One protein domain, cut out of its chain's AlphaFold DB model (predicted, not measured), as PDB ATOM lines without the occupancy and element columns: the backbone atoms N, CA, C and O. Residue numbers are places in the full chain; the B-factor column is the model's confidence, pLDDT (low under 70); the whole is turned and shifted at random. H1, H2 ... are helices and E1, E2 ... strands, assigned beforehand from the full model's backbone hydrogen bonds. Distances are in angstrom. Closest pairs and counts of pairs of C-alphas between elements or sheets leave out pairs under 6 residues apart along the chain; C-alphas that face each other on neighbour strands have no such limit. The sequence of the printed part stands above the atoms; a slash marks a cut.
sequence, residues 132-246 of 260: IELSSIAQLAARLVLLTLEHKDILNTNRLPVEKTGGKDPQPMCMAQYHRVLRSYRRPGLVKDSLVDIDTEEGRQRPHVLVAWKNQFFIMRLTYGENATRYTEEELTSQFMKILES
ATOM      1  N   ILE A 132      40.746 -31.585 -40.534       86.75
ATOM      2  CA  ILE A 132      41.798 -32.608 -40.495       86.75
ATOM      3  C   ILE A 132      43.170 -31.949 -40.685       86.75
ATOM      4  O   ILE A 132      44.141 -32.334 -40.042       86.75
ATOM      5  N   GLU A 133      43.242 -30.916 -41.525       94.31
ATOM      6  CA  GLU A 133      44.490 -30.262 -41.913       94.31
ATOM      7  C   GLU A 133      44.529 -28.790 -41.485       94.31
ATOM      8  O   GLU A 133      43.521 -28.079 -41.556       94.31
ATOM      9  N   LEU A 134      45.725 -28.302 -41.126       93.81
ATOM     10  CA  LEU A 134      45.967 -26.882 -40.836       93.81
ATOM     11  C   LEU A 134      45.623 -25.982 -42.033       93.81
ATOM     12  O   LEU A 134      45.119 -24.879 -41.834       93.81
ATOM     13  N   SER A 135      45.803 -26.483 -43.260       95.25
ATOM     14  CA  SER A 135      45.415 -25.821 -44.515       95.25
ATOM     15  C   SER A 135      43.950 -25.378 -44.502       95.25
ATOM     16  O   SER A 135      43.626 -24.241 -44.844       95.25
ATOM     17  N   SER A 136      43.057 -26.245 -44.022       95.44
ATOM     18  CA  SER A 136      41.619 -25.986 -43.967       95.44
ATOM     19  C   SER A 136      41.257 -24.959 -42.888       95.44
ATOM     20  O   SER A 136      40.303 -24.196 -43.058       95.44
ATOM     21  N   ILE A 137      42.023 -24.914 -41.790       94.94
ATOM     22  CA  ILE A 137      41.889 -23.896 -40.736       94.94
ATOM     23  C   ILE A 137      42.363 -22.538 -41.265       94.94
ATOM     24  O   ILE A 137      41.649 -21.546 -41.120       94.94
ATOM     25  N   ALA A 138      43.525 -22.497 -41.924       97.25
ATOM     26  CA  ALA A 138      44.082 -21.284 -42.518       97.25
ATOM     27  C   ALA A 138      43.151 -20.679 -43.574       97.25
ATOM     28  O   ALA A 138      42.897 -19.477 -43.539       97.25
ATOM     29  N   GLN A 139      42.584 -21.506 -44.459       96.75
ATOM     30  CA  GLN A 139      41.609 -21.062 -45.462       96.75
ATOM     31  C   GLN A 139      40.353 -20.471 -44.814       96.75
ATOM     32  O   GLN A 139      39.879 -19.413 -45.225       96.75
ATOM     33  N   LEU A 140      39.815 -21.119 -43.773       95.69
ATOM     34  CA  LEU A 140      38.657 -20.577 -43.064       95.69
ATOM     35  C   LEU A 140      38.985 -19.235 -42.394       95.69
ATOM     36  O   LEU A 140      38.192 -18.300 -42.499       95.69
ATOM     37  N   ALA A 141      40.135 -19.132 -41.725       96.69
ATOM     38  CA  ALA A 141      40.570 -17.903 -41.070       96.69
ATOM     39  C   ALA A 141      40.777 -16.762 -42.082       96.69
ATOM     40  O   ALA A 141      40.277 -15.657 -41.868       96.69
ATOM     41  N   ALA A 142      41.431 -17.047 -43.214       98.12
ATOM     42  CA  ALA A 142      41.617 -16.110 -44.319       98.12
ATOM     43  C   ALA A 142      40.280 -15.586 -44.842       98.12
ATOM     44  O   ALA A 142      40.075 -14.372 -44.907       98.12
ATOM     45  N   ARG A 143      39.337 -16.489 -45.129       97.25
ATOM     46  CA  ARG A 143      38.005 -16.118 -45.610       97.25
ATOM     47  C   ARG A 143      37.221 -15.306 -44.582       97.25
ATOM     48  O   ARG A 143      36.586 -14.323 -44.948       97.25
ATOM     49  N   LEU A 144      37.276 -15.672 -43.300       96.69
ATOM     50  CA  LEU A 144      36.602 -14.925 -42.234       96.69
ATOM     51  C   LEU A 144      37.139 -13.492 -42.127       96.69
ATOM     52  O   LEU A 144      36.357 -12.546 -42.031       96.69
ATOM     53  N   VAL A 145      38.463 -13.325 -42.172       97.75
ATOM     54  CA  VAL A 145      39.105 -12.006 -42.139       97.75
ATOM     55  C   VAL A 145      38.745 -11.188 -43.376       97.75
ATOM     56  O   VAL A 145      38.387 -10.018 -43.234       97.75
ATOM     57  N   LEU A 146      38.779 -11.793 -44.565       96.31
ATOM     58  CA  LEU A 146      38.431 -11.120 -45.814       96.31
ATOM     59  C   LEU A 146      36.978 -10.624 -45.798       96.31
ATOM     60  O   LEU A 146      36.736  -9.440 -46.022       96.31
ATOM     61  N   LEU A 147      36.026 -11.485 -45.427       96.38
ATOM     62  CA  LEU A 147      34.607 -11.119 -45.322       96.38
ATOM     63  C   LEU A 147      34.360 -10.051 -44.248       96.38
ATOM     64  O   LEU A 147      33.532  -9.157 -44.426       96.38
ATOM     65  N   THR A 148      35.103 -10.099 -43.139       95.56
ATOM     66  CA  THR A 148      35.043  -9.061 -42.099       95.56
ATOM     67  C   THR A 148      35.558  -7.721 -42.628       95.56
ATOM     68  O   THR A 148      34.971  -6.677 -42.335       95.56
ATOM     69  N   LEU A 149      36.626  -7.727 -43.431       93.50
ATOM     70  CA  LEU A 149      37.177  -6.523 -44.052       93.50
ATOM     71  C   LEU A 149      36.222  -5.934 -45.101       93.50
ATOM     72  O   LEU A 149      36.003  -4.724 -45.116       93.50
ATOM     73  N   GLU A 150      35.592  -6.771 -45.925       93.50
ATOM     74  CA  GLU A 150      34.544  -6.342 -46.859       93.50
ATOM     75  C   GLU A 150      33.351  -5.721 -46.122       93.50
ATOM     76  O   GLU A 150      32.863  -4.651 -46.497       93.50
ATOM     77  N   HIS A 151      32.910  -6.340 -45.022       93.88
ATOM     78  CA  HIS A 151      31.863  -5.767 -44.179       93.88
ATOM     79  C   HIS A 151      32.303  -4.431 -43.567       93.88
ATOM     80  O   HIS A 151      31.541  -3.462 -43.564       93.88
ATOM     81  N   LYS A 152      33.559  -4.329 -43.122       91.56
ATOM     82  CA  LYS A 152      34.131  -3.069 -42.645       91.56
ATOM     83  C   LYS A 152      34.092  -1.978 -43.715       91.56
ATOM     84  O   LYS A 152      33.830  -0.829 -43.369       91.56
ATOM     85  N   ASP A 153      34.289  -2.291 -44.993       90.88
ATOM     86  CA  ASP A 153      34.141  -1.292 -46.060       90.88
ATOM     87  C   ASP A 153      32.709  -0.828 -46.223       90.88
ATOM     88  O   ASP A 153      32.471   0.363 -46.423       90.88
ATOM     89  N   ILE A 154      31.749  -1.752 -46.152       92.69
ATOM     90  CA  ILE A 154      30.321  -1.424 -46.188       92.69
ATOM     91  C   ILE A 154      30.000  -0.431 -45.063       92.69
ATOM     92  O   ILE A 154      29.331   0.574 -45.316       92.69
ATOM     93  N   LEU A 155      30.544  -0.646 -43.862       89.31
ATOM     94  CA  LEU A 155      30.418   0.282 -42.736       89.31
ATOM     95  C   LEU A 155      31.139   1.613 -42.990       89.31
ATOM     96  O   LEU A 155      30.546   2.673 -42.826       89.31
ATOM     97  N   ASN A 156      32.404   1.587 -43.417       87.00
ATOM     98  CA  ASN A 156      33.206   2.793 -43.649       87.00
ATOM     99  C   ASN A 156      32.610   3.690 -44.748       87.00
ATOM    100  O   ASN A 156      32.771   4.907 -44.698       87.00
ATOM    101  N   THR A 157      31.938   3.089 -45.734       88.62
ATOM    102  CA  THR A 157      31.318   3.781 -46.875       88.62
ATOM    103  C   THR A 157      29.822   4.050 -46.689       88.62
ATOM    104  O   THR A 157      29.178   4.500 -47.635       88.62
ATOM    105  N   ASN A 158      29.265   3.800 -45.494       87.38
ATOM    106  CA  ASN A 158      27.841   3.983 -45.179       87.38
ATOM    107  C   ASN A 158      26.921   3.320 -46.226       87.38
ATOM    108  O   ASN A 158      25.992   3.930 -46.764       87.38
ATOM    109  N   ARG A 159      27.238   2.066 -46.566       90.50
ATOM    110  CA  ARG A 159      26.457   1.224 -47.486       90.50
ATOM    111  C   ARG A 159      25.654   0.142 -46.772       90.50
ATOM    112  O   ARG A 159      24.930  -0.592 -47.436       90.50
ATOM    113  N   LEU A 160      25.778   0.021 -45.448       89.69
ATOM    114  CA  LEU A 160      24.948  -0.902 -44.679       89.69
ATOM    115  C   LEU A 160      23.496  -0.395 -44.724       89.69
ATOM    116  O   LEU A 160      23.263   0.756 -44.337       89.69
ATOM    117  N   PRO A 161      22.523  -1.195 -45.197       89.56
ATOM    118  CA  PRO A 161      21.126  -0.784 -45.192       89.56
ATOM    119  C   PRO A 161      20.654  -0.451 -43.777       89.56
ATOM    120  O   PRO A 161      21.003  -1.139 -42.820       89.56
ATOM    121  N   VAL A 162      19.850   0.606 -43.645       88.81
ATOM    122  CA  VAL A 162      19.249   0.962 -42.355       88.81
ATOM    123  C   VAL A 162      18.295  -0.147 -41.941       88.81
ATOM    124  O   VAL A 162      17.304  -0.412 -42.629       88.81
ATOM    125  N   GLU A 163      18.585  -0.771 -40.806       89.69
ATOM    126  CA  GLU A 163      17.692  -1.764 -40.235       89.69
ATOM    127  C   GLU A 163      16.417  -1.113 -39.713       89.69
ATOM    128  O   GLU A 163      16.391   0.064 -39.342       89.69
ATOM    129  N   LYS A 164      15.336  -1.889 -39.688       88.88
ATOM    130  CA  LYS A 164      14.039  -1.438 -39.196       88.88
ATOM    131  C   LYS A 164      13.526  -2.391 -38.128       88.88
ATOM    132  O   LYS A 164      13.815  -3.583 -38.172       88.88
ATOM    133  N   THR A 165      12.750  -1.868 -37.187       88.75
ATOM    134  CA  THR A 165      12.062  -2.684 -36.186       88.75
ATOM    135  C   THR A 165      11.107  -3.666 -36.862       88.75
ATOM    136  O   THR A 165      10.534  -3.368 -37.913       88.75
ATOM    137  N   GLY A 166      10.875  -4.817 -36.231       86.00
ATOM    138  CA  GLY A 166       9.765  -5.690 -36.613       86.00
ATOM    139  C   GLY A 166       8.401  -5.049 -36.318       86.00
ATOM    140  O   GLY A 166       8.309  -4.080 -35.563       86.00
ATOM    141  N   GLY A 167       7.332  -5.607 -36.891       87.44
ATOM    142  CA  GLY A 167       5.945  -5.207 -36.615       87.44
ATOM    143  C   GLY A 167       5.228  -4.538 -37.791       87.44
ATOM    144  O   GLY A 167       5.744  -4.489 -38.905       87.44
ATOM    145  N   LYS A 168       4.004  -4.056 -37.531       84.19
ATOM    146  CA  LYS A 168       3.105  -3.484 -38.554       84.19
ATOM    147  C   LYS A 168       3.621  -2.168 -39.149       84.19
ATOM    148  O   LYS A 168       3.423  -1.947 -40.335       84.19
ATOM    149  N   ASP A 169       4.336  -1.369 -38.354       87.88
ATOM    150  CA  ASP A 169       4.900  -0.076 -38.762       87.88
ATOM    151  C   ASP A 169       6.423  -0.029 -38.516       87.88
ATOM    152  O   ASP A 169       6.865   0.532 -37.506       87.88
ATOM    153  N   PRO A 170       7.248  -0.611 -39.408       87.50
ATOM    154  CA  PRO A 170       8.697  -0.706 -39.226       87.50
ATOM    155  C   PRO A 170       9.363   0.668 -39.090       87.50
ATOM    156  O   PRO A 170       9.321   1.488 -40.011       87.50
ATOM    157  N   GLN A 171      10.020   0.911 -37.956       85.50
ATOM    158  CA  GLN A 171      10.740   2.154 -37.680       85.50
ATOM    159  C   GLN A 171      12.240   1.970 -37.916       85.50
ATOM    160  O   GLN A 171      12.769   0.918 -37.565       85.50
ATOM    161  N   PRO A 172      12.951   2.962 -38.480       88.19
ATOM    162  CA  PRO A 172      14.397   2.874 -38.650       88.19
ATOM    163  C   PRO A 172      15.105   2.751 -37.294       88.19
ATOM    164  O   PRO A 172      14.770   3.458 -36.341       88.19
ATOM    165  N   MET A 173      16.094   1.863 -37.218       86.75
ATOM    166  CA  MET A 173      16.900   1.623 -36.024       86.75
ATOM    167  C   MET A 173      18.204   2.425 -36.050       86.75
ATOM    168  O   MET A 173      18.694   2.865 -37.092       86.75
ATOM    169  N   CYS A 174      18.768   2.630 -34.863       85.19
ATOM    170  CA  CYS A 174      20.071   3.256 -34.699       85.19
ATOM    171  C   CYS A 174      21.183   2.319 -35.199       85.19
ATOM    172  O   CYS A 174      21.309   1.197 -34.719       85.19
ATOM    173  N   MET A 175      22.035   2.814 -36.101       88.81
ATOM    174  CA  MET A 175      23.119   2.024 -36.703       88.81
ATOM    175  C   MET A 175      24.475   2.174 -35.986       88.81
ATOM    176  O   MET A 175      25.451   1.545 -36.385       88.81
ATOM    177  N   ALA A 176      24.570   2.977 -34.917       87.19
ATOM    178  CA  ALA A 176      25.851   3.296 -34.267       87.19
ATOM    179  C   ALA A 176      26.591   2.081 -33.690       87.19
ATOM    180  O   ALA A 176      27.819   2.090 -33.621       87.19
ATOM    181  N   GLN A 177      25.864   1.036 -33.282       90.12
ATOM    182  CA  GLN A 177      26.477  -0.165 -32.711       90.12
ATOM    183  C   GLN A 177      27.383  -0.869 -33.730       90.12
ATOM    184  O   GLN A 177      28.510  -1.227 -33.390       90.12
ATOM    185  N   TYR A 178      26.955  -0.955 -34.994       91.38
ATOM    186  CA  TYR A 178      27.725  -1.574 -36.076       91.38
ATOM    187  C   TYR A 178      29.105  -0.943 -36.259       91.38
ATOM    188  O   TYR A 178      30.100  -1.642 -36.441       91.38
ATOM    189  N   HIS A 179      29.187   0.383 -36.153       86.69
ATOM    190  CA  HIS A 179      30.443   1.098 -36.348       86.69
ATOM    191  C   HIS A 179      31.448   0.879 -35.217       86.69
ATOM    192  O   HIS A 179      32.631   1.099 -35.446       86.69
ATOM    193  N   ARG A 180      31.018   0.443 -34.026       88.44
ATOM    194  CA  ARG A 180      31.895   0.281 -32.854       88.44
ATOM    195  C   ARG A 180      32.546  -1.100 -32.767       88.44
ATOM    196  O   ARG A 180      33.655  -1.197 -32.248       88.44
ATOM    197  N   VAL A 181      31.908  -2.145 -33.302       90.81
ATOM    198  CA  VAL A 181      32.350  -3.549 -33.143       90.81
ATOM    199  C   VAL A 181      33.787  -3.777 -33.623       90.81
ATOM    200  O   VAL A 181      34.562  -4.436 -32.943       90.81
ATOM    201  N   LEU A 182      34.166  -3.209 -34.771       91.06
ATOM    202  CA  LEU A 182      35.463  -3.481 -35.414       91.06
ATOM    203  C   LEU A 182      36.555  -2.455 -35.094       91.06
ATOM    204  O   LEU A 182      37.619  -2.485 -35.712       91.06
ATOM    205  N   ARG A 183      36.286  -1.499 -34.202       89.50
ATOM    206  CA  ARG A 183      37.210  -0.389 -33.931       89.50
ATOM    207  C   ARG A 183      37.329  -0.017 -32.462       89.50
ATOM    208  O   ARG A 183      37.924   1.005 -32.153       89.50
ATOM    209  N   SER A 184      36.750  -0.800 -31.560       93.69
ATOM    210  CA  SER A 184      36.787  -0.493 -30.135       93.69
ATOM    211  C   SER A 184      37.429  -1.598 -29.317       93.69
ATOM    212  O   SER A 184      37.423  -2.766 -29.700       93.69
ATOM    213  N   TYR A 185      37.993  -1.212 -28.177       95.56
ATOM    214  CA  TYR A 185      38.438  -2.140 -27.149       95.56
ATOM    215  C   TYR A 185      38.094  -1.593 -25.765       95.56
ATOM    216  O   TYR A 185      37.947  -0.385 -25.561       95.56
ATOM    217  N   ARG A 186      37.957  -2.501 -24.800       96.88
ATOM    218  CA  ARG A 186      37.769  -2.161 -23.390       96.88
ATOM    219  C   ARG A 186      39.138  -2.095 -22.724       96.88
ATOM    220  O   ARG A 186      39.843  -3.097 -22.660       96.88
ATOM    221  N   ARG A 187      39.516  -0.914 -22.247       97.00
ATOM    222  CA  ARG A 187      40.756  -0.689 -21.504       97.00
ATOM    223  C   ARG A 187      40.474  -0.798 -20.003       97.00
ATOM    224  O   ARG A 187      39.635  -0.025 -19.525       97.00
ATOM    225  N   PRO A 188      41.160  -1.695 -19.273       96.19
ATOM    226  CA  PRO A 188      40.972  -1.837 -17.836       96.19
ATOM    227  C   PRO A 188      41.384  -0.558 -17.101       96.19
ATOM    228  O   PRO A 188      42.319   0.135 -17.514       96.19
ATOM    229  N   GLY A 189      40.688  -0.241 -16.013       95.81
ATOM    230  CA  GLY A 189      41.020   0.882 -15.144       95.81
ATOM    231  C   GLY A 189      40.793   0.568 -13.670       95.81
ATOM    232  O   GLY A 189      39.910  -0.208 -13.307       95.81
ATOM    233  N   LEU A 190      41.587   1.205 -12.801       94.12
ATOM    234  CA  LEU A 190      41.560   0.954 -11.354       94.12
ATOM    235  C   LEU A 190      40.155   1.165 -10.767       94.12
ATOM    236  O   LEU A 190      39.574   0.271 -10.155       94.12
ATOM    237  N   VAL A 191      39.569   2.338 -11.020       95.38
ATOM    238  CA  VAL A 191      38.231   2.694 -10.519       95.38
ATOM    239  C   VAL A 191      37.140   2.252 -11.486       95.38
ATOM    240  O   VAL A 191      36.159   1.648 -11.068       95.38
ATOM    241  N   LYS A 192      37.333   2.476 -12.784       96.25
ATOM    242  CA  LYS A 192      36.370   2.161 -13.840       96.25
ATOM    243  C   LYS A 192      37.122   1.866 -15.129       96.25
ATOM    244  O   LYS A 192      38.117   2.534 -15.417       96.25
ATOM    245  N   ASP A 193      36.624   0.917 -15.907       98.25
ATOM    246  CA  ASP A 193      37.159   0.655 -17.237       98.25
ATOM    247  C   ASP A 193      36.774   1.770 -18.218       98.25
ATOM    248  O   ASP A 193      35.957   2.650 -17.943       98.25
ATOM    249  N   SER A 194      37.371   1.750 -19.404       97.12
ATOM    250  CA  SER A 194      37.035   2.698 -20.464       97.12
ATOM    251  C   SER A 194      36.800   1.977 -21.782       97.12
ATOM    252  O   SER A 194      37.559   1.087 -22.156       97.12
ATOM    253  N   LEU A 195      35.747   2.372 -22.495       96.19
ATOM    254  CA  LEU A 195      35.557   1.989 -23.888       96.19
ATOM    255  C   LEU A 195      36.371   2.949 -24.758       96.19
ATOM    256  O   LEU A 195      36.104   4.150 -24.771       96.19
ATOM    257  N   VAL A 196      37.362   2.425 -25.469       95.50
ATOM    258  CA  VAL A 196      38.209   3.206 -26.371       95.50
ATOM    259  C   VAL A 196      37.794   2.909 -27.805       95.50
ATOM    260  O   VAL A 196      37.781   1.753 -28.213       95.50
ATOM    261  N   ASP A 197      37.457   3.955 -28.556       90.69
ATOM    262  CA  ASP A 197      37.153   3.903 -29.988       90.69
ATOM    263  C   ASP A 197      38.386   4.377 -30.783       90.69
ATOM    264  O   ASP A 197      38.894   5.475 -30.555       90.69
ATOM    265  N   ILE A 198      38.896   3.531 -31.678       88.75
ATOM    266  CA  ILE A 198      40.081   3.759 -32.506       88.75
ATOM    267  C   ILE A 198      39.640   3.963 -33.962       88.75
ATOM    268  O   ILE A 198      39.553   3.019 -34.746       88.75
ATOM    269  N   ASP A 199      39.417   5.214 -34.359       84.38
ATOM    270  CA  ASP A 199      39.124   5.579 -35.754       84.38
ATOM    271  C   ASP A 199      40.255   6.431 -36.347       84.38
ATOM    272  O   ASP A 199      40.117   7.640 -36.538       84.38
ATOM    273  N   THR A 200      41.405   5.803 -36.614       86.38
ATOM    274  CA  THR A 200      42.581   6.468 -37.196       86.38
ATOM    275  C   THR A 200      42.618   6.330 -38.716       86.38
ATOM    276  O   THR A 200      42.174   5.327 -39.275       86.38
ATOM    277  N   GLU A 201      43.188   7.323 -39.404       84.12
ATOM    278  CA  GLU A 201      43.374   7.257 -40.860       84.12
ATOM    279  C   GLU A 201      44.279   6.085 -41.261       84.12
ATOM    280  O   GLU A 201      43.953   5.331 -42.174       84.12
ATOM    281  N   GLU A 202      45.357   5.857 -40.507       82.44
ATOM    282  CA  GLU A 202      46.234   4.706 -40.716       82.44
ATOM    283  C   GLU A 202      45.476   3.380 -40.569       82.44
ATOM    284  O   GLU A 202      45.611   2.508 -41.419       82.44
ATOM    285  N   GLY A 203      44.623   3.232 -39.549       81.50
ATOM    286  CA  GLY A 203      43.821   2.022 -39.356       81.50
ATOM    287  C   GLY A 203      42.787   1.796 -40.464       81.50
ATOM    288  O   GLY A 203      42.422   0.652 -40.744       81.50
ATOM    289  N   ARG A 204      42.330   2.868 -41.129       82.12
ATOM    290  CA  ARG A 204      41.456   2.780 -42.309       82.12
ATOM    291  C   ARG A 204      42.219   2.347 -43.561       82.12
ATOM    292  O   ARG A 204      41.696   1.534 -44.316       82.12
ATOM    293  N   GLN A 205      43.430   2.861 -43.769       82.50
ATOM    294  CA  GLN A 205      44.224   2.599 -44.976       82.50
ATOM    295  C   GLN A 205      45.056   1.310 -44.894       82.50
ATOM    296  O   GLN A 205      45.206   0.593 -45.881       82.50
ATOM    297  N   ARG A 206      45.601   0.990 -43.719       87.19
ATOM    298  CA  ARG A 206      46.493  -0.152 -43.472       87.19
ATOM    299  C   ARG A 206      45.952  -1.036 -42.341       87.19
ATOM    300  O   ARG A 206      46.567  -1.124 -41.276       87.19
ATOM    301  N   PRO A 207      44.803  -1.702 -42.558       92.31
ATOM    302  CA  PRO A 207      44.208  -2.562 -41.548       92.31
ATOM    303  C   PRO A 207      45.098  -3.774 -41.252       92.31
ATOM    304  O   PRO A 207      45.807  -4.299 -42.118       92.31
ATOM    305  N   HIS A 208      45.032  -4.239 -40.012       94.50
ATOM    306  CA  HIS A 208      45.690  -5.450 -39.547       94.50
ATOM    307  C   HIS A 208      44.756  -6.215 -38.610       94.50
ATOM    308  O   HIS A 208      43.787  -5.658 -38.093       94.50
ATOM    309  N   VAL A 209      45.069  -7.485 -38.383       96.38
ATOM    310  CA  VAL A 209      44.454  -8.302 -37.334       96.38
ATOM    311  C   VAL A 209      45.523  -8.795 -36.373       96.38
ATOM    312  O   VAL A 209      46.685  -8.969 -36.749       96.38
ATOM    313  N   LEU A 210      45.113  -9.030 -35.131       96.06
ATOM    314  CA  LEU A 210      45.894  -9.788 -34.164       96.06
ATOM    315  C   LEU A 210      45.485 -11.256 -34.268       96.06
ATOM    316  O   LEU A 210      44.317 -11.592 -34.077       96.06
ATOM    317  N   VAL A 211      46.442 -12.124 -34.578       96.62
ATOM    318  CA  VAL A 211      46.245 -13.575 -34.624       96.62
ATOM    319  C   VAL A 211      46.840 -14.172 -33.358       96.62
ATOM    320  O   VAL A 211      48.041 -14.047 -33.134       96.62
ATOM    321  N   ALA A 212      46.009 -14.809 -32.536       94.62
ATOM    322  CA  ALA A 212      46.458 -15.542 -31.359       94.62
ATOM    323  C   ALA A 212      46.649 -17.027 -31.710       94.62
ATOM    324  O   ALA A 212      45.701 -17.693 -32.125       94.62
ATOM    325  N   TRP A 213      47.862 -17.555 -31.542       93.00
ATOM    326  CA  TRP A 213      48.187 -18.963 -31.787       93.00
ATOM    327  C   TRP A 213      49.173 -19.470 -30.739       93.00
ATOM    328  O   TRP A 213      50.239 -18.886 -30.565       93.00
ATOM    329  N   LYS A 214      48.809 -20.547 -30.024       91.00
ATOM    330  CA  LYS A 214      49.631 -21.161 -28.958       91.00
ATOM    331  C   LYS A 214      50.219 -20.119 -27.986       91.00
ATOM    332  O   LYS A 214      51.423 -20.088 -27.751       91.00
ATOM    333  N   ASN A 215      49.359 -19.253 -27.444       89.94
ATOM    334  CA  ASN A 215      49.705 -18.178 -26.501       89.94
ATOM    335  C   ASN A 215      50.609 -17.056 -27.052       89.94
ATOM    336  O   ASN A 215      51.022 -16.186 -26.290       89.94
ATOM    337  N   GLN A 216      50.879 -17.025 -28.360       90.44
ATOM    338  CA  GLN A 216      51.565 -15.919 -29.026       90.44
ATOM    339  C   GLN A 216      50.598 -15.073 -29.850       90.44
ATOM    340  O   GLN A 216      49.629 -15.586 -30.410       90.44
ATOM    341  N   PHE A 217      50.894 -13.777 -29.946       93.38
ATOM    342  CA  PHE A 217      50.135 -12.819 -30.742       93.38
ATOM    343  C   PHE A 217      50.969 -12.346 -31.930       93.38
ATOM    344  O   PHE A 217      52.087 -11.861 -31.764       93.38
ATOM    345  N   PHE A 218      50.399 -12.447 -33.126       94.94
ATOM    346  CA  PHE A 218      51.015 -12.017 -34.374       94.94
ATOM    347  C   PHE A 218      50.217 -10.857 -34.960       94.94
ATOM    348  O   PHE A 218      48.996 -10.939 -35.087       94.94
ATOM    349  N   ILE A 219      50.903  -9.784 -35.353       95.75
ATOM    350  CA  ILE A 219      50.288  -8.698 -36.117       95.75
ATOM    351  C   ILE A 219      50.350  -9.082 -37.593       95.75
ATOM    352  O   ILE A 219      51.426  -9.102 -38.191       95.75
ATOM    353  N   MET A 220      49.195  -9.358 -38.190       96.50
ATOM    354  CA  MET A 220      49.087  -9.670 -39.610       96.50
ATOM    355  C   MET A 220      48.447  -8.495 -40.347       96.50
ATOM    356  O   MET A 220      47.263  -8.203 -40.168       96.50
ATOM    357  N   ARG A 221      49.231  -7.807 -41.184       95.12
ATOM    358  CA  ARG A 221      48.711  -6.760 -42.075       95.12
ATOM    359  C   ARG A 221      47.823  -7.388 -43.147       95.12
ATOM    360  O   ARG A 221      48.140  -8.455 -43.661       95.12
ATOM    361  N   LEU A 222      46.734  -6.706 -43.494       95.69
ATOM    362  CA  LEU A 222      45.792  -7.159 -44.527       95.69
ATOM    363  C   LEU A 222      46.054  -6.516 -45.895       95.69
ATOM    364  O   LEU A 222      45.401  -6.854 -46.882       95.69
ATOM    365  N   THR A 223      47.003  -5.583 -45.944       94.56
ATOM    366  CA  THR A 223      47.425  -4.888 -47.156       94.56
ATOM    367  C   THR A 223      48.946  -4.845 -47.278       94.56
ATOM    368  O   THR A 223      49.665  -4.925 -46.276       94.56
ATOM    369  N   TYR A 224      49.440  -4.693 -48.506       92.56
ATOM    370  CA  TYR A 224      50.861  -4.621 -48.835       92.56
ATOM    371  C   TYR A 224      51.181  -3.493 -49.819       92.56
ATOM    372  O   TYR A 224      50.301  -2.888 -50.433       92.56
ATOM    373  N   GLY A 225      52.478  -3.205 -49.946       90.62
ATOM    374  CA  GLY A 225      52.989  -2.148 -50.812       90.62
ATOM    375  C   GLY A 225      52.626  -0.734 -50.345       90.62
ATOM    376  O   GLY A 225      51.976  -0.513 -49.315       90.62
ATOM    377  N   GLU A 226      53.069   0.252 -51.119       87.06
ATOM    378  CA  GLU A 226      52.812   1.669 -50.840       87.06
ATOM    379  C   GLU A 226      51.333   2.018 -51.028       87.06
ATOM    380  O   GLU A 226      50.764   2.700 -50.180       87.06
ATOM    381  N   ASN A 227      50.686   1.423 -52.033       87.88
ATOM    382  CA  ASN A 227      49.279   1.654 -52.379       87.88
ATOM    383  C   ASN A 227      48.270   0.915 -51.483       87.88
ATOM    384  O   ASN A 227      47.074   0.967 -51.755       87.88
ATOM    385  N   ALA A 228      48.733   0.210 -50.442       90.62
ATOM    386  CA  ALA A 228      47.890  -0.583 -49.546       90.62
ATOM    387  C   ALA A 228      46.965  -1.569 -50.294       90.62
ATOM    388  O   ALA A 228      45.786  -1.722 -49.966       90.62
ATOM    389  N   THR A 229      47.520  -2.271 -51.283       92.81
ATOM    390  CA  THR A 229      46.814  -3.322 -52.026       92.81
ATOM    391  C   THR A 229      46.413  -4.445 -51.078       92.81
ATOM    392  O   THR A 229      47.207  -4.851 -50.233       92.81
ATOM    393  N   ARG A 230      45.182  -4.946 -51.194       93.62
ATOM    394  CA  ARG A 230      44.689  -6.049 -50.358       93.62
ATOM    395  C   ARG A 230      45.290  -7.373 -50.771       93.62
ATOM    396  O   ARG A 230      45.418  -7.635 -51.961       93.62
ATOM    397  N   TYR A 231      45.567  -8.205 -49.776       96.06
ATOM    398  CA  TYR A 231      45.879  -9.603 -50.021       96.06
ATOM    399  C   TYR A 231      44.654 -10.368 -50.538       96.06
ATOM    400  O   TYR A 231      43.526 -10.104 -50.106       96.06
ATOM    401  N   THR A 232      44.879 -11.334 -51.430       96.75
ATOM    402  CA  THR A 232      43.857 -12.309 -51.844       96.75
ATOM    403  C   THR A 232      43.595 -13.348 -50.748       96.75
ATOM    404  O   THR A 232      44.323 -13.436 -49.753       96.75
ATOM    405  N   GLU A 233      42.553 -14.171 -50.921       97.38
ATOM    406  CA  GLU A 233      42.273 -15.279 -49.998       97.38
ATOM    407  C   GLU A 233      43.452 -16.269 -49.933       97.38
ATOM    408  O   GLU A 233      43.820 -16.711 -48.844       97.38
ATOM    409  N   GLU A 234      44.095 -16.577 -51.062       97.94
ATOM    410  CA  GLU A 234      45.253 -17.478 -51.138       97.94
ATOM    411  C   GLU A 234      46.487 -16.894 -50.440       97.94
ATOM    412  O   GLU A 234      47.208 -17.599 -49.725       97.94
ATOM    413  N   GLU A 235      46.725 -15.591 -50.608       97.75
ATOM    414  CA  GLU A 235      47.833 -14.892 -49.959       97.75
ATOM    415  C   GLU A 235      47.632 -14.832 -48.442       97.75
ATOM    416  O   GLU A 235      48.545 -15.177 -47.691       97.75
ATOM    417  N   LEU A 236      46.427 -14.479 -47.975       98.00
ATOM    418  CA  LEU A 236      46.084 -14.511 -46.549       98.00
ATOM    419  C   LEU A 236      46.174 -15.929 -45.982       98.00
ATOM    420  O   LEU A 236      46.726 -16.114 -44.898       98.00
ATOM    421  N   THR A 237      45.698 -16.937 -46.718       98.25
ATOM    422  CA  THR A 237      45.829 -18.350 -46.331       98.25
ATOM    423  C   THR A 237      47.296 -18.709 -46.125       98.25
ATOM    424  O   THR A 237      47.647 -19.314 -45.115       98.25
ATOM    425  N   SER A 238      48.172 -18.274 -47.031       97.94
ATOM    426  CA  SER A 238      49.613 -18.503 -46.922       97.94
ATOM    427  C   SER A 238      50.222 -17.811 -45.695       97.94
ATOM    428  O   SER A 238      51.104 -18.376 -45.051       97.94
ATOM    429  N   GLN A 239      49.755 -16.611 -45.327       97.19
ATOM    430  CA  GLN A 239      50.196 -15.940 -44.095       97.19
ATOM    431  C   GLN A 239      49.716 -16.673 -42.837       97.19
ATOM    432  O   GLN A 239      50.503 -16.880 -41.912       97.19
ATOM    433  N   PHE A 240      48.462 -17.127 -42.814       98.06
ATOM    434  CA  PHE A 240      47.947 -17.946 -41.717       98.06
ATOM    435  C   PHE A 240      48.703 -19.266 -41.587       98.06
ATOM    436  O   PHE A 240      49.047 -19.643 -40.472       98.06
ATOM    437  N   MET A 241      49.026 -19.935 -42.696       97.75
ATOM    438  CA  MET A 241      49.818 -21.168 -42.677       97.75
ATOM    439  C   MET A 241      51.174 -20.964 -42.006       97.75
ATOM    440  O   MET A 241      51.508 -21.723 -41.104       97.75
ATOM    441  N   LYS A 242      51.897 -19.882 -42.330       96.31
ATOM    442  CA  LYS A 242      53.167 -19.552 -41.655       96.31
ATOM    443  C   LYS A 242      53.008 -19.408 -40.141       96.31
ATOM    444  O   LYS A 242      53.880 -19.833 -39.389       96.31
ATOM    445  N   ILE A 243      51.905 -18.808 -39.687       96.06
ATOM    446  CA  ILE A 243      51.608 -18.671 -38.256       96.06
ATOM    447  C   ILE A 243      51.269 -20.037 -37.647       96.06
ATOM    448  O   ILE A 243      51.803 -20.379 -36.596       96.06
ATOM    449  N   LEU A 244      50.427 -20.846 -38.291       94.50
ATOM    450  CA  LEU A 244      50.014 -22.155 -37.772       94.50
ATOM    451  C   LEU A 244      51.176 -23.156 -37.698       94.50
ATOM    452  O   LEU A 244      51.287 -23.899 -36.719       94.50
ATOM    453  N   GLU A 245      52.047 -23.145 -38.705       94.31
ATOM    454  CA  GLU A 245      53.257 -23.969 -38.796       94.31
ATOM    455  C   GLU A 245      54.393 -23.455 -37.913       94.31
ATOM    456  O   GLU A 245      55.363 -24.182 -37.675       94.31
ATOM    457  N   SER A 246      54.279 -22.229 -37.390       90.38
ATOM    458  CA  SER A 246      55.258 -21.726 -36.439       90.38
ATOM    459  C   SER A 246      55.349 -22.669 -35.235       90.38
ATOM    460  O   SER A 246      54.352 -23.198 -34.723       90.38
TER     461      SER A 246
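This is residues 132 to 246 of the 260 residues of the protein "choline O-acetyltransferase-like" of Diaphorina citri (UniProt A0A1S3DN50). One long helix, H1, has a cluster at each end: H4 packs on its first part and on the hairpin E3-E4, while the short helix H2 and the hairpin E1-E2 lie toward its other end. The E1-E2 tip, residues 188 to 193, sticks out, and a long loop, residues 157 to 175, reaches away and folds back near Lys 168. The 115 printed residues run H1, H2, E1, E2, H3, E3, E4, H4, a mixed class with two antiparallel two-stranded sheets. The whole is loose, with a radius of gyration of the C-alphas of 17.6 A and spans of 53 by 40 by 36 A.

H1, residues 134 to 156, and H2, residues 176 to 181, form a helical hairpin and only just touch, with 3 pairs of C-alphas within 8 A, through H1 residues 155 to 156 alone; the closest C-alphas are those of Leu 155 and His 179, 6.4 A. E1, residues 184 to 187, and E2, residues 194 to 197, form an antiparallel hairpin, with N 187 and O 194 2.8 A apart. H3, residues 201 to 205, touches no helix. E3, residues 208 to 213, and E4, residues 216 to 221, form another antiparallel hairpin, with N 218 and O 211 2.8 A apart. H4, residues 233 to 245, touches H1 at a steep tilt of 51 degrees, opposite ways, closest at the C-alphas of Gln 139 and Thr 237, 5.1 A. The closest C-alphas of E3 and H4 are those of Trp 213 and Leu 244, 7.0 A. Every O i to N i+4 pair is within hydrogen-bond range in H1, H3 and H4; H2 has 0 of 2, with 2 of 3 O i to N i+3 pairs within range.

H1 is 32.4 A long from C-alpha 134 at (45.967, -26.882, -40.836), H4 17.9 A to C-alpha 245 at (53.257, -23.969, -38.796), E3 15.8 A and E4 16.2 A.

The two C-alphas farthest apart, those of Lys 168 and Ser 246, are 55.3 A apart. The links H1 to H2 and E4 to H4 are long. The printed part has no cut, and no printed residue is under 70 in pLDDT.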